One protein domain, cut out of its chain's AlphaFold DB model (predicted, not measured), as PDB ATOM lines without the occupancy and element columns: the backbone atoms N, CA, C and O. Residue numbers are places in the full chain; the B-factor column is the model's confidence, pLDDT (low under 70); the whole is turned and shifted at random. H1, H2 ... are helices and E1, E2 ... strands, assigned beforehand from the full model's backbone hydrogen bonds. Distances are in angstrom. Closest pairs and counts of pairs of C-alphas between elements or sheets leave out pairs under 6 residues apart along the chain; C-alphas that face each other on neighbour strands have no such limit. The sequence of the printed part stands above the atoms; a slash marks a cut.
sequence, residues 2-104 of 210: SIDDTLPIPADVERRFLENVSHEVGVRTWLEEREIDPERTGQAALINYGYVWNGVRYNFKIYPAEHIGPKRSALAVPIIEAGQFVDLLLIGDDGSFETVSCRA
ATOM      1  N   SER A   2      33.952 147.963 -23.485       45.22
ATOM      2  CA  SER A   2      33.829 148.099 -22.027       45.22
ATOM      3  C   SER A   2      34.550 149.370 -21.611       45.22
ATOM      4  O   SER A   2      35.662 149.625 -22.071       45.22
ATOM      5  N   ILE A   3      33.898 150.184 -20.788       57.09
ATOM      6  CA  ILE A   3      34.584 151.287 -20.127       57.09
ATOM      7  C   ILE A   3      35.741 150.670 -19.340       57.09
ATOM      8  O   ILE A   3      35.585 149.581 -18.791       57.09
ATOM      9  N   ASP A   4      36.904 151.314 -19.368       66.56
ATOM     10  CA  ASP A   4      38.066 150.857 -18.623       66.56
ATOM     11  C   ASP A   4      37.696 150.773 -17.130       66.56
ATOM     12  O   ASP A   4      37.536 151.784 -16.442       66.56
ATOM     13  N   ASP A   5      37.490 149.546 -16.643       75.12
ATOM     14  CA  ASP A   5      37.086 149.267 -15.260       75.12
ATOM     15  C   ASP A   5      38.180 149.641 -14.253       75.12
ATOM     16  O   ASP A   5      37.949 149.632 -13.039       75.12
ATOM     17  N   THR A   6      39.357 150.027 -14.748       89.06
ATOM     18  CA  THR A   6      40.460 150.508 -13.931       89.06
ATOM     19  C   THR A   6      40.351 151.991 -13.573       89.06
ATOM     20  O   THR A   6      41.079 152.447 -12.693       89.06
ATOM     21  N   LEU A   7      39.432 152.752 -14.175       91.94
ATOM     22  CA  LEU A   7      39.231 154.165 -13.836       91.94
ATOM     23  C   LEU A   7      38.591 154.346 -12.443       91.94
ATOM     24  O   LEU A   7      37.939 153.424 -11.933       91.94
ATOM     25  N   PRO A   8      38.755 155.516 -11.798       94.88
ATOM     26  CA  PRO A   8      38.063 155.855 -10.556       94.88
ATOM     27  C   PRO A   8      36.536 155.662 -10.629       94.88
ATOM     28  O   PRO A   8      35.917 155.819 -11.681       94.88
ATOM     29  N   ILE A   9      35.915 155.307  -9.496       93.94
ATOM     30  CA  ILE A   9      34.449 155.216  -9.385       93.94
ATOM     31  C   ILE A   9      33.885 156.631  -9.202       93.94
ATOM     32  O   ILE A   9      34.320 157.296  -8.260       93.94
ATOM     33  N   PRO A  10      32.866 157.057  -9.972       94.69
ATOM     34  CA  PRO A  10      32.259 158.381  -9.822       94.69
ATOM     35  C   PRO A  10      31.851 158.725  -8.385       94.69
ATOM     36  O   PRO A  10      32.203 159.788  -7.895       94.69
ATOM     37  N   ALA A  11      31.209 157.799  -7.666       94.88
ATOM     38  CA  ALA A  11      30.794 158.020  -6.278       94.88
ATOM     39  C   ALA A  11      31.975 158.244  -5.310       94.88
ATOM     40  O   ALA A  11      31.874 159.020  -4.361       94.88
ATOM     41  N   ASP A  12      33.117 157.586  -5.544       95.00
ATOM     42  CA  ASP A  12      34.323 157.841  -4.753       95.00
ATOM     43  C   ASP A  12      34.938 159.196  -5.106       95.00
ATOM     44  O   ASP A  12      35.401 159.900  -4.211       95.00
ATOM     45  N   VAL A  13      34.928 159.573  -6.388       96.25
ATOM     46  CA  VAL A  13      35.410 160.879  -6.858       96.25
ATOM     47  C   VAL A  13      34.567 162.005  -6.271       96.25
ATOM     48  O   VAL A  13      35.136 162.930  -5.697       96.25
ATOM     49  N   GLU A  14      33.239 161.901  -6.346       96.06
ATOM     50  CA  GLU A  14      32.294 162.862  -5.769       96.06
ATOM     51  C   GLU A  14      32.552 163.048  -4.278       96.06
ATOM     52  O   GLU A  14      32.767 164.163  -3.811       96.06
ATOM     53  N   ARG A  15      32.608 161.944  -3.525       95.44
ATOM     54  CA  ARG A  15      32.883 161.990  -2.090       95.44
ATOM     55  C   ARG A  15      34.211 162.681  -1.798       95.44
ATOM     56  O   ARG A  15      34.260 163.547  -0.933       95.44
ATOM     57  N   ARG A  16      35.283 162.330  -2.518       93.88
ATOM     58  CA  ARG A  16      36.595 162.972  -2.345       93.88
ATOM     59  C   ARG A  16      36.548 164.454  -2.668       93.88
ATOM     60  O   ARG A  16      37.155 165.229  -1.939       93.88
ATOM     61  N   PHE A  17      35.846 164.831  -3.726       93.69
ATOM     62  CA  PHE A  17      35.645 166.220  -4.089       93.69
ATOM     63  C   PHE A  17      34.940 166.965  -2.952       93.69
ATOM     64  O   PHE A  17      35.532 167.855  -2.356       93.69
ATOM     65  N   LEU A  18      33.758 166.517  -2.533       91.81
ATOM     66  CA  LEU A  18      32.981 167.158  -1.468       91.81
ATOM     67  C   LEU A  18      33.710 167.203  -0.110       91.81
ATOM     68  O   LEU A  18      33.589 168.188   0.610       91.81
ATOM     69  N   GLU A  19      34.492 166.174   0.234       90.25
ATOM     70  CA  GLU A  19      35.310 166.137   1.459       90.25
ATOM     71  C   GLU A  19      36.451 167.173   1.459       90.25
ATOM     72  O   GLU A  19      36.918 167.553   2.532       90.25
ATOM     73  N   ASN A  20      36.931 167.595   0.281       84.31
ATOM     74  CA  ASN A  20      38.136 168.425   0.135       84.31
ATOM     75  C   ASN A  20      37.874 169.793  -0.508       84.31
ATOM     76  O   ASN A  20      38.784 170.618  -0.551       84.31
ATOM     77  N   VAL A  21      36.650 170.069  -0.968       76.56
ATOM     78  CA  VAL A  21      36.217 171.405  -1.394       76.56
ATOM     79  C   VAL A  21      36.018 172.258  -0.139       76.56
ATOM     80  O   VAL A  21      34.912 172.556   0.298       76.56
ATOM     81  N   SER A  22      37.120 172.665   0.485       62.03
ATOM     82  CA  SER A  22      37.134 173.948   1.176       62.03
ATOM     83  C   SER A  22      37.150 175.013   0.090       62.03
ATOM     84  O   SER A  22      37.942 174.878  -0.838       62.03
ATOM     85  N   HIS A  23      36.293 176.035   0.171       56.25
ATOM     86  CA  HIS A  23      36.311 177.176  -0.748       56.25
ATOM     87  C   HIS A  23      37.724 177.779  -0.792       56.25
ATOM     88  O   HIS A  23      38.078 178.600   0.056       56.25
ATOM     89  N   GLU A  24      38.565 177.319  -1.722       55.34
ATOM     90  CA  GLU A  24      39.940 177.782  -1.810       55.34
ATOM     91  C   GLU A  24      39.916 179.262  -2.182       55.34
ATOM     92  O   GLU A  24      39.267 179.693  -3.143       55.34
ATOM     93  N   VAL A  25      40.643 180.049  -1.392       58.62
ATOM     94  CA  VAL A  25      40.973 181.435  -1.705       58.62
ATOM     95  C   VAL A  25      41.765 181.413  -3.014       58.62
ATOM     96  O   VAL A  25      42.943 181.078  -3.014       58.62
ATOM     97  N   GLY A  26      41.107 181.714  -4.135       78.19
ATOM     98  CA  GLY A  26      41.749 181.757  -5.453       78.19
ATOM     99  C   GLY A  26      40.885 181.278  -6.618       78.19
ATOM    100  O   GLY A  26      41.111 181.730  -7.732       78.19
ATOM    101  N   VAL A  27      39.855 180.449  -6.383       87.25
ATOM    102  CA  VAL A  27      38.961 179.961  -7.461       87.25
ATOM    103  C   VAL A  27      38.311 181.124  -8.195       87.25
ATOM    104  O   VAL A  27      38.352 181.207  -9.417       87.25
ATOM    105  N   ARG A  28      37.753 182.062  -7.426       88.75
ATOM    106  CA  ARG A  28      37.119 183.262  -7.962       88.75
ATOM    107  C   ARG A  28      38.087 184.069  -8.829       88.75
ATOM    108  O   ARG A  28      37.732 184.424  -9.942       88.75
ATOM    109  N   THR A  29      39.304 184.299  -8.340       89.31
ATOM    110  CA  THR A  29      40.347 185.015  -9.086       89.31
ATOM    111  C   THR A  29      40.717 184.278 -10.370       89.31
ATOM    112  O   THR A  29      40.744 184.895 -11.425       89.31
ATOM    113  N   TRP A  30      40.915 182.958 -10.310       91.06
ATOM    114  CA  TRP A  30      41.238 182.139 -11.483       91.06
ATOM    115  C   TRP A  30      40.164 182.239 -12.573       91.06
ATOM    116  O   TRP A  30      40.495 182.322 -13.758       91.06
ATOM    117  N   LEU A  31      38.889 182.238 -12.165       91.38
ATOM    118  CA  LEU A  31      37.734 182.368 -13.055       91.38
ATOM    119  C   LEU A  31      37.640 183.783 -13.639       91.38
ATOM    120  O   LEU A  31      37.541 183.930 -14.856       91.38
ATOM    121  N   GLU A  32      37.746 184.814 -12.801       91.25
ATOM    122  CA  GLU A  32      37.684 186.221 -13.221       91.25
ATOM    123  C   GLU A  32      38.822 186.588 -14.188       91.25
ATOM    124  O   GLU A  32      38.571 187.238 -15.202       91.25
ATOM    125  N   GLU A  33      40.051 186.115 -13.948       91.25
ATOM    126  CA  GLU A  33      41.207 186.305 -14.846       91.25
ATOM    127  C   GLU A  33      41.002 185.696 -16.241       91.25
ATOM    128  O   GLU A  33      41.677 186.083 -17.195       91.25
ATOM    129  N   ARG A  34      40.075 184.742 -16.368       90.38
ATOM    130  CA  ARG A  34      39.726 184.055 -17.620       90.38
ATOM    131  C   ARG A  34      38.362 184.472 -18.165       90.38
ATOM    132  O   ARG A  34      37.850 183.813 -19.072       90.38
ATOM    133  N   GLU A  35      37.798 185.555 -17.626       91.06
ATOM    134  CA  GLU A  35      36.496 186.113 -18.008       91.06
ATOM    135  C   GLU A  35      35.332 185.123 -17.803       91.06
ATOM    136  O   GLU A  35      34.344 185.132 -18.535       91.06
ATOM    137  N   ILE A  36      35.442 184.253 -16.797       91.62
ATOM    138  CA  ILE A  36      34.407 183.289 -16.422       91.62
ATOM    139  C   ILE A  36      33.649 183.820 -15.206       91.62
ATOM    140  O   ILE A  36      34.252 184.139 -14.184       91.62
ATOM    141  N   ASP A  37      32.319 183.873 -15.305       88.38
ATOM    142  CA  ASP A  37      31.432 184.275 -14.208       88.38
ATOM    143  C   ASP A  37      31.433 183.211 -13.088       88.38
ATOM    144  O   ASP A  37      30.888 182.116 -13.292       88.38
ATOM    145  N   PRO A  38      31.999 183.504 -11.898       86.12
ATOM    146  CA  PRO A  38      32.107 182.531 -10.815       86.12
ATOM    147  C   PRO A  38      30.753 181.985 -10.365       86.12
ATOM    148  O   PRO A  38      30.630 180.787 -10.104       86.12
ATOM    149  N   GLU A  39      29.719 182.828 -10.371       85.25
ATOM    150  CA  GLU A  39      28.371 182.475  -9.913       85.25
ATOM    151  C   GLU A  39      27.693 181.443 -10.828       85.25
ATOM    152  O   GLU A  39      26.755 180.757 -10.421       85.25
ATOM    153  N   ARG A  40      28.178 181.288 -12.068       83.56
ATOM    154  CA  ARG A  40      27.635 180.334 -13.049       83.56
ATOM    155  C   ARG A  40      28.367 179.000 -13.097       83.56
ATOM    156  O   ARG A  40      27.854 178.053 -13.688       83.56
ATOM    157  N   THR A  41      29.538 178.903 -12.476       79.88
ATOM    158  CA  THR A  41      30.351 177.672 -12.475       79.88
ATOM    159  C   THR A  41      30.003 176.697 -11.350       79.88
ATOM    160  O   THR A  41      30.503 175.573 -11.322       79.88
ATOM    161  N   GLY A  42      29.094 177.086 -10.453       78.38
ATOM    162  CA  GLY A  42      28.612 176.230  -9.373       78.38
ATOM    163  C   GLY A  42      29.708 175.909  -8.356       78.38
ATOM    164  O   GLY A  42      30.421 176.794  -7.895       78.38
ATOM    165  N   GLN A  43      29.833 174.635  -7.979       85.88
ATOM    166  CA  GLN A  43      30.761 174.171  -6.937       85.88
ATOM    167  C   GLN A  43      32.201 173.977  -7.447       85.88
ATOM    168  O   GLN A  43      32.870 173.041  -7.021       85.88
ATOM    169  N   ALA A  44      32.683 174.803  -8.378       90.75
ATOM    170  CA  ALA A  44      34.046 174.679  -8.888       90.75
ATOM    171  C   ALA A  44      35.094 174.914  -7.781       90.75
ATOM    172  O   ALA A  44      34.896 175.736  -6.883       90.75
ATOM    173  N   ALA A  45      36.220 174.204  -7.849       92.19
ATOM    174  CA  ALA A  45      37.312 174.331  -6.887       92.19
ATOM    175  C   ALA A  45      38.679 174.195  -7.558       92.19
ATOM    176  O   ALA A  45      38.841 173.416  -8.490       92.19
ATOM    177  N   LEU A  46      39.677 174.921  -7.064       91.94
ATOM    178  CA  LEU A  46      41.069 174.670  -7.405       91.94
ATOM    179  C   LEU A  46      41.536 173.517  -6.527       91.94
ATOM    180  O   LEU A  46      41.249 173.474  -5.332       91.94
ATOM    181  N   ILE A  47      42.167 172.527  -7.147       92.56
ATOM    182  CA  ILE A  47      42.628 171.340  -6.437       92.56
ATOM    183  C   ILE A  47      44.032 170.965  -6.877       92.56
ATOM    184  O   ILE A  47      44.415 171.124  -8.038       92.56
ATOM    185  N   ASN A  48      44.776 170.376  -5.945       93.25
ATOM    186  CA  ASN A  48      45.956 169.593  -6.267       93.25
ATOM    187  C   ASN A  48      45.570 168.119  -6.262       93.25
ATOM    188  O   ASN A  48      45.005 167.647  -5.282       93.25
ATOM    189  N   TYR A  49      45.866 167.373  -7.319       94.44
ATOM    190  CA  TYR A  49      45.373 166.006  -7.459       94.44
ATOM    191  C   TYR A  49      46.396 165.049  -8.068       94.44
ATOM    192  O   TYR A  49      47.447 165.440  -8.584       94.44
ATOM    193  N   GLY A  50      46.071 163.761  -7.993       95.00
ATOM    194  CA  GLY A  50      46.757 162.710  -8.727       95.00
ATOM    195  C   GLY A  50      46.008 161.383  -8.680       95.00
ATOM    196  O   GLY A  50      45.052 161.204  -7.922       95.00
ATOM    197  N   TYR A  51      46.485 160.436  -9.482       94.56
ATOM    198  CA  TYR A  51      45.950 159.080  -9.560       94.56
ATOM    199  C   TYR A  51      46.932 158.102  -8.926       94.56
ATOM    200  O   TYR A  51      48.128 158.134  -9.209       94.56
ATOM    201  N   VAL A  52      46.430 157.211  -8.073       93.12
ATOM    202  CA  VAL A  52      47.245 156.178  -7.421       93.12
ATOM    203  C   VAL A  52      46.704 154.807  -7.781       93.12
ATOM    204  O   VAL A  52      45.564 154.485  -7.449       93.12
ATOM    205  N   TRP A  53      47.529 153.991  -8.435       93.62
ATOM    206  CA  TRP A  53      47.208 152.593  -8.704       93.62
ATOM    207  C   TRP A  53      47.160 151.795  -7.400       93.62
ATOM    208  O   TRP A  53      48.116 151.823  -6.624       93.62
ATOM    209  N   ASN A  54      46.065 151.074  -7.155       90.69
ATOM    210  CA  ASN A  54      45.905 150.255  -5.949       90.69
ATOM    211  C   ASN A  54      46.090 148.743  -6.187       90.69
ATOM    212  O   ASN A  54      45.854 147.952  -5.278       90.69
ATOM    213  N   GLY A  55      46.492 148.339  -7.398       91.12
ATOM    214  CA  GLY A  55      46.587 146.934  -7.812       91.12
ATOM    215  C   GLY A  55      45.431 146.464  -8.699       91.12
ATOM    216  O   GLY A  55      45.607 145.503  -9.441       91.12
ATOM    217  N   VAL A  56      44.284 147.148  -8.656       90.69
ATOM    218  CA  VAL A  56      43.065 146.789  -9.408       90.69
ATOM    219  C   VAL A  56      42.515 147.974 -10.198       90.69
ATOM    220  O   VAL A  56      42.042 147.807 -11.317       90.69
ATOM    221  N   ARG A  57      42.568 149.173  -9.612       92.56
ATOM    222  CA  ARG A  57      42.078 150.408 -10.221       92.56
ATOM    223  C   ARG A  57      42.889 151.622  -9.778       92.56
ATOM    224  O   ARG A  57      43.568 151.602  -8.745       92.56
ATOM    225  N   TYR A  58      42.766 152.703 -10.531       93.88
ATOM    226  CA  TYR A  58      43.223 154.020 -10.140       93.88
ATOM    227  C   TYR A  58      42.277 154.628  -9.107       93.88
ATOM    228  O   TYR A  58      41.062 154.683  -9.285       93.88
ATOM    229  N   ASN A  59      42.865 155.119  -8.022       93.75
ATOM    230  CA  ASN A  59      42.190 155.930  -7.025       93.75
ATOM    231  C   ASN A  59      42.503 157.400  -7.293       93.75
ATOM    232  O   ASN A  59      43.675 157.787  -7.301       93.75
ATOM    233  N   PHE A  60      41.463 158.213  -7.447       95.62
ATOM    234  CA  PHE A  60      41.595 159.663  -7.469       95.62
ATOM    235  C   PHE A  60      41.893 160.187  -6.060       95.62
ATOM    236  O   PHE A  60      41.243 159.790  -5.085       95.62
ATOM    237  N   LYS A  61      42.900 161.053  -5.942       93.88
ATOM    238  CA  LYS A  61      43.268 161.713  -4.689       93.88
ATOM    239  C   LYS A  61      43.360 163.211  -4.896       93.88
ATOM    240  O   LYS A  61      44.009 163.657  -5.837       93.88
ATOM    241  N   ILE A  62      42.782 163.946  -3.954       93.69
ATOM    242  CA  ILE A  62      43.021 165.372  -3.768       93.69
ATOM    243  C   ILE A  62      44.044 165.503  -2.642       93.69
ATOM    244  O   ILE A  62      43.937 164.844  -1.605       93.69
ATOM    245  N   TYR A  63      45.077 166.290  -2.892       91.50
ATOM    246  CA  TYR A  63      46.173 166.551  -1.983       91.50
ATOM    247  C   TYR A  63      46.036 167.954  -1.395       91.50
ATOM    248  O   TYR A  63      45.661 168.880  -2.117       91.50
ATOM    249  N   PRO A  64      46.416 168.144  -0.124       88.38
ATOM    250  CA  PRO A  64      46.486 169.477   0.446       88.38
ATOM    251  C   PRO A  64      47.615 170.297  -0.205       88.38
ATOM    252  O   PRO A  64      48.542 169.750  -0.828       88.38
ATOM    253  N   ALA A  65      47.553 171.622  -0.067       84.12
ATOM    254  CA  ALA A  65      48.496 172.549  -0.696       84.12
ATOM    255  C   ALA A  65      49.958 172.271  -0.293       84.12
ATOM    256  O   ALA A  65      50.859 172.327  -1.132       84.12
ATOM    257  N   GLU A  66      50.185 171.863   0.953       86.50
ATOM    258  CA  GLU A  66      51.488 171.517   1.524       86.50
ATOM    259  C   GLU A  66      52.021 170.138   1.106       86.50
ATOM    260  O   GLU A  66      53.148 169.788   1.457       86.50
ATOM    261  N   HIS A  67      51.249 169.335   0.363       87.88
ATOM    262  CA  HIS A  67      51.702 168.012  -0.060       87.88
ATOM    263  C   HIS A  67      52.997 168.098  -0.875       87.88
ATOM    264  O   HIS A  67      53.043 168.762  -1.917       87.88
ATOM    265  N   ILE A  68      54.017 167.375  -0.409       85.12
ATOM    266  CA  ILE A  68      55.311 167.215  -1.070       85.12
ATOM    267  C   ILE A  68      55.280 165.900  -1.856       85.12
ATOM    268  O   ILE A  68      55.254 164.819  -1.270       85.12
ATOM    269  N   GLY A  69      55.273 165.999  -3.183       85.62
ATOM    270  CA  GLY A  69      55.182 164.859  -4.094       85.62
ATOM    271  C   GLY A  69      54.655 165.268  -5.472       85.62
ATOM    272  O   GLY A  69      54.270 166.426  -5.659       85.62
ATOM    273  N   PRO A  70      54.643 164.346  -6.452       87.69
ATOM    274  CA  PRO A  70      54.074 164.620  -7.764       87.69
ATOM    275  C   PRO A  70      52.567 164.865  -7.637       87.69
ATOM    276  O   PRO A  70      51.810 163.978  -7.243       87.69
ATOM    277  N   LYS A  71      52.141 166.077  -7.989       89.50
ATOM    278  CA  LYS A  71      50.739 166.493  -8.041       89.50
ATOM    279  C   LYS A  71      50.512 167.387  -9.254       89.50
ATOM    280  O   LYS A  71      51.442 168.045  -9.719       89.50
ATOM    281  N   ARG A  72      49.285 167.385  -9.762       92.19
ATOM    282  CA  ARG A  72      48.812 168.316 -10.792       92.19
ATOM    283  C   ARG A  72      47.873 169.324 -10.153       92.19
ATOM    284  O   ARG A  72      47.197 168.974  -9.189       92.19
ATOM    285  N   SER A  73      47.817 170.528 -10.699       91.88
ATOM    286  CA  SER A  73      46.874 171.563 -10.278       91.88
ATOM    287  C   SER A  73      45.870 171.793 -11.398       91.88
ATOM    288  O   SER A  73      46.250 171.811 -12.569       91.88
ATOM    289  N   ALA A  74      44.593 171.903 -11.051       94.12
ATOM    290  CA  ALA A  74      43.531 172.162 -12.016       94.12
ATOM    291  C   ALA A  74      42.339 172.844 -11.346       94.12
ATOM    292  O   ALA A  74      42.101 172.666 -10.148       94.12
ATOM    293  N   LEU A  75      41.551 173.548 -12.157       94.38
ATOM    294  CA  LEU A  75      40.159 173.821 -11.836       94.38
ATOM    295  C   LEU A  75      39.372 172.514 -11.970       94.38
ATOM    296  O   LEU A  75      39.297 171.931 -13.049       94.38
ATOM    297  N   ALA A  76      38.772 172.072 -10.877       95.00
ATOM    298  CA  ALA A  76      37.845 170.961 -10.831       95.00
ATOM    299  C   ALA A  76      36.404 171.470 -10.866       95.00
ATOM    300  O   ALA A  76      35.999 172.272 -10.023       95.00
ATOM    301  N   VAL A  77      35.628 170.984 -11.831       94.69
ATOM    302  CA  VAL A  77      34.220 171.338 -12.028       94.69
ATOM    303  C   VAL A  77      33.388 170.054 -12.011       94.69
ATOM    304  O   VAL A  77      33.620 169.173 -12.845       94.69
ATOM    305  N   PRO A  78      32.435 169.895 -11.076       94.75
ATOM    306  CA  PRO A  78      31.586 168.710 -11.048       94.75
ATOM    307  C   PRO A  78      30.672 168.682 -12.276       94.75
ATOM    308  O   PRO A  78      30.016 169.671 -12.603       94.75
ATOM    309  N   ILE A  79      30.609 167.530 -12.943       95.62
ATOM    310  CA  ILE A  79      29.693 167.287 -14.056       95.62
ATOM    311  C   ILE A  79      28.430 166.654 -13.485       95.62
ATOM    312  O   ILE A  79      28.439 165.505 -13.036       95.62
ATOM    313  N   ILE A  80      27.347 167.426 -13.507       93.19
ATOM    314  CA  ILE A  80      26.036 167.023 -13.012       93.19
ATOM    315  C   ILE A  80      25.089 166.849 -14.204       93.19
ATOM    316  O   ILE A  80      24.952 167.764 -15.015       93.19
ATOM    317  N   GLU A  81      24.416 165.703 -14.292       91.56
ATOM    318  CA  GLU A  81      23.344 165.439 -15.265       91.56
ATOM    319  C   GLU A  81      22.074 165.057 -14.496       91.56
ATOM    320  O   GLU A  81      22.128 164.218 -13.595       91.56
ATOM    321  N   ALA A  82      20.934 165.685 -14.804       90.12
ATOM    322  CA  ALA A  82      19.663 165.436 -14.109       90.12
ATOM    323  C   ALA A  82      19.759 165.483 -12.561       90.12
ATOM    324  O   ALA A  82      19.084 164.736 -11.850       90.12
ATOM    325  N   GLY A  83      20.616 166.363 -12.030       89.94
ATOM    326  CA  GLY A  83      20.846 166.523 -10.590       89.94
ATOM    327  C   GLY A  83      21.736 165.455  -9.943       89.94
ATOM    328  O   GLY A  83      21.865 165.453  -8.721       89.94
ATOM    329  N   GLN A  84      22.348 164.561 -10.724       93.44
ATOM    330  CA  GLN A  84      23.259 163.524 -10.238       93.44
ATOM    331  C   GLN A  84      24.689 163.783 -10.702       93.44
ATOM    332  O   GLN A  84      24.918 164.162 -11.849       93.44
ATOM    333  N   PHE A  85      25.656 163.538  -9.819       94.94
ATOM    334  CA  PHE A  85      27.064 163.564 -10.184       94.94
ATOM    335  C   PHE A  85      27.391 162.413 -11.136       94.94
ATOM    336  O   PHE A  85      27.178 161.241 -10.819       94.94
ATOM    337  N   VAL A  86      27.935 162.758 -12.301       95.25
ATOM    338  CA  VAL A  86      28.356 161.792 -13.321       95.25
ATOM    339  C   VAL A  86      29.872 161.656 -13.343       95.25
ATOM    340  O   VAL A  86      30.388 160.542 -13.450       95.25
ATOM    341  N   ASP A  87      30.587 162.775 -13.250       96.06
ATOM    342  CA  ASP A  87      32.046 162.810 -13.305       96.06
ATOM    343  C   ASP A  87      32.607 164.146 -12.789       96.06
ATOM    344  O   ASP A  87      31.860 165.066 -12.459       96.06
ATOM    345  N   LEU A  88      33.934 164.273 -12.758       96.50
ATOM    346  CA  LEU A  88      34.645 165.512 -12.455       96.50
ATOM    347  C   LEU A  88      35.465 165.944 -13.673       96.50
ATOM    348  O   LEU A  88      36.316 165.187 -14.144       96.50
ATOM    349  N   LEU A  89      35.220 167.159 -14.164       97.06
ATOM    350  CA  LEU A  89      36.048 167.815 -15.173       97.06
ATOM    351  C   LEU A  89      37.242 168.475 -14.487       97.06
ATOM    352  O   LEU A  89      37.055 169.206 -13.517       97.06
ATOM    353  N   LEU A  90      38.445 168.268 -15.013       96.56
ATOM    354  CA  LEU A  90      39.667 168.938 -14.573       96.56
ATOM    355  C   LEU A  90      40.210 169.785 -15.720       96.56
ATOM    356  O   LEU A  90      40.423 169.252 -16.805       96.56
ATOM    357  N   ILE A  91      40.448 171.075 -15.483       96.25
ATOM    358  CA  ILE A  91      41.029 172.011 -16.456       96.25
ATOM    359  C   ILE A  91      42.354 172.546 -15.912       96.25
ATOM    360  O   ILE A  91      42.387 173.177 -14.854       96.25
ATOM    361  N   GLY A  92      43.444 172.283 -16.630       92.94
ATOM    362  CA  GLY A  92      44.773 172.806 -16.323       92.94
ATOM    363  C   GLY A  92      44.937 174.275 -16.722       92.94
ATOM    364  O   GLY A  92      44.160 174.826 -17.501       92.94
ATOM    365  N   ASP A  93      45.988 174.919 -16.215       88.12
ATOM    366  CA  ASP A  93      46.269 176.331 -16.517       88.12
ATOM    367  C   ASP A  93      46.586 176.596 -17.996       88.12
ATOM    368  O   ASP A  93      46.343 177.697 -18.485       88.12
ATOM    369  N   ASP A  94      47.095 175.586 -18.704       87.50
ATOM    370  CA  ASP A  94      47.371 175.607 -20.142       87.50
ATOM    371  C   ASP A  94      46.114 175.403 -21.007       87.50
ATOM    372  O   ASP A  94      46.201 175.380 -22.234       87.50
ATOM    373  N   GLY A  95      44.947 175.254 -20.375       86.50
ATOM    374  CA  GLY A  95      43.680 174.975 -21.036       86.50
ATOM    375  C   GLY A  95      43.491 173.503 -21.397       86.50
ATOM    376  O   GLY A  95      42.441 173.169 -21.931       86.50
ATOM    377  N   SER A  96      44.438 172.607 -21.099       91.88
ATOM    378  CA  SER A  96      44.192 171.169 -21.236       91.88
ATOM    379  C   SER A  96      43.073 170.723 -20.293       91.88
ATOM    380  O   SER A  96      42.854 171.323 -19.237       91.88
ATOM    381  N   PHE A  97      42.348 169.666 -20.660       95.50
ATOM    382  CA  PHE A  97      41.315 169.108 -19.795       95.50
ATOM    383  C   PHE A  97      41.300 167.581 -19.797       95.50
ATOM    384  O   PHE A  97      41.699 166.933 -20.764       95.50
ATOM    385  N   GLU A  98      40.791 167.012 -18.708       94.75
ATOM    386  CA  GLU A  98      40.493 165.586 -18.577       94.75
ATOM    387  C   GLU A  98      39.233 165.369 -17.724       94.75
ATOM    388  O   GLU A  98      38.779 166.268 -17.016       94.75
ATOM    389  N   THR A  99      38.660 164.167 -17.793       95.31
ATOM    390  CA  THR A  99      37.622 163.721 -16.851       95.31
ATOM    391  C   THR A  99      38.172 162.603 -15.989       95.31
ATOM    392  O   THR A  99      38.944 161.771 -16.463       95.31
ATOM    393  N   VAL A 100      37.792 162.582 -14.715       95.56
ATOM    394  CA  VAL A 100      38.395 161.657 -13.748       95.56
ATOM    395  C   VAL A 100      37.944 160.215 -13.974       95.56
ATOM    396  O   VAL A 100      38.747 159.293 -13.845       95.56
ATOM    397  N   SER A 101      36.670 160.004 -14.301       94.00
ATOM    398  CA  SER A 101      36.046 158.677 -14.404       94.00
ATOM    399  C   SER A 101      35.709 158.280 -15.848       94.00
ATOM    400  O   SER A 101      35.277 157.144 -16.078       94.00
ATOM    401  N   CYS A 102      35.879 159.202 -16.802       92.38
ATOM    402  CA  CYS A 102      35.495 159.100 -18.213       92.38
ATOM    403  C   CYS A 102      34.057 158.594 -18.433       92.38
ATOM    404  O   CYS A 102      33.804 157.805 -19.349       92.38
ATOM    405  N   ARG A 103      33.112 158.993 -17.571       91.62
ATOM    406  CA  ARG A 103      31.694 158.588 -17.658       91.62
ATOM    407  C   ARG A 103      30.823 159.630 -18.344       91.62
ATOM    408  O   ARG A 103      29.846 159.256 -18.990       91.62
ATOM    409  N   ALA A 104      31.185 160.905 -18.243       93.88
ATOM    410  CA  ALA A 104      30.473 161.974 -18.927       93.88
ATOM    411  C   ALA A 104      30.822 161.997 -20.423       93.88
ATOM    412  O   ALA A 104      31.990 161.917 -20.805       93.88
TER     413      ALA A 104
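This is residues 2 to 104 of the 210 residues of an uncharacterized protein of Bradyrhizobium sp. Gha (UniProt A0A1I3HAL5). A strongly twisted antiparallel sheet of five strands is curled like part of a barrel, and the helix H1 packs on one face of it, near E2 and E4. The short helix H2, with the long stretch of residues 33 to 44 after it, lies at one end and only grazes the sheet. The printed part has 103 residues with two named helices and then five named strands, H1 H2 E1 E2 E3 E4 E5, and the sheet's order is E2 E1 E3 E4 E5. The class is mixed, helices and strands; the whole is compact, with a radius of gyration of the C-alphas of 13.6 A and spans of 40 by 38 by 25 A.

Start in the sheet with E3, residues 72 to 81, the longest strand at 26.0 A; find its C-alpha 72 at (48.812, 168.316, -10.792). It bends by 55 degrees at residue 75. E1, residues 45 to 53, is 24.0 A long and bends by 53 degrees at residue 48. E2 is residues 58 to 63, 15.2 A, and E4 is residues 84 to 91, 20.7 A. E5, residues 97 to 99, 7.2 A, ends at C-alpha 99, (37.622, 163.721, -16.851). H1 begins at C-alpha 10, (32.259, 158.381, -9.822), and runs 15.3 A through residues 10 to 20; H2 is residues 27 to 32, 8.6 A.

Look first at the inner strands E1 and E3, antiparallel neighbours: N 47 and O 74 are 3.0 A apart, within hydrogen-bond range. E1 and E2 form a hairpin, with N 52 and O 59 at 2.9 A. E3, E4 and E5 make a meander, each strand the antiparallel neighbour of the one before: N 77 and O 89 are 2.8 A apart, and N 90 and O 98 are 2.9 A apart. E2 and E5 are the edge strands, and they are apart. H1 is on the sheet at a height over the sheet of 5.8 A, over none of the strands; it and the sheet make two layers, a helix on one face of a sheet. Its closest C-alphas to E4 are those of Pro 10 and Asp 87, 5.6 A, and to E2 those of Val 13 and Phe 60, 6.3 A. H2 only grazes the sheet; its closest C-alphas to E1 are those of Val 27 and Leu 46, 5.7 A. H1 and H2 are apart. In both helices every O i to N i+4 pair is within hydrogen-bond range.

The two C-alphas farthest apart are those of Glu 35 and Gly 55, at 41.7 A. The printed part, residues 2 to 104, has no cut. The link from H2 to E1, 12 residues, is long. The mean pLDDT of the printed part is 88.9; look for values under 70 at residues 2 to 4 and 22 to 25.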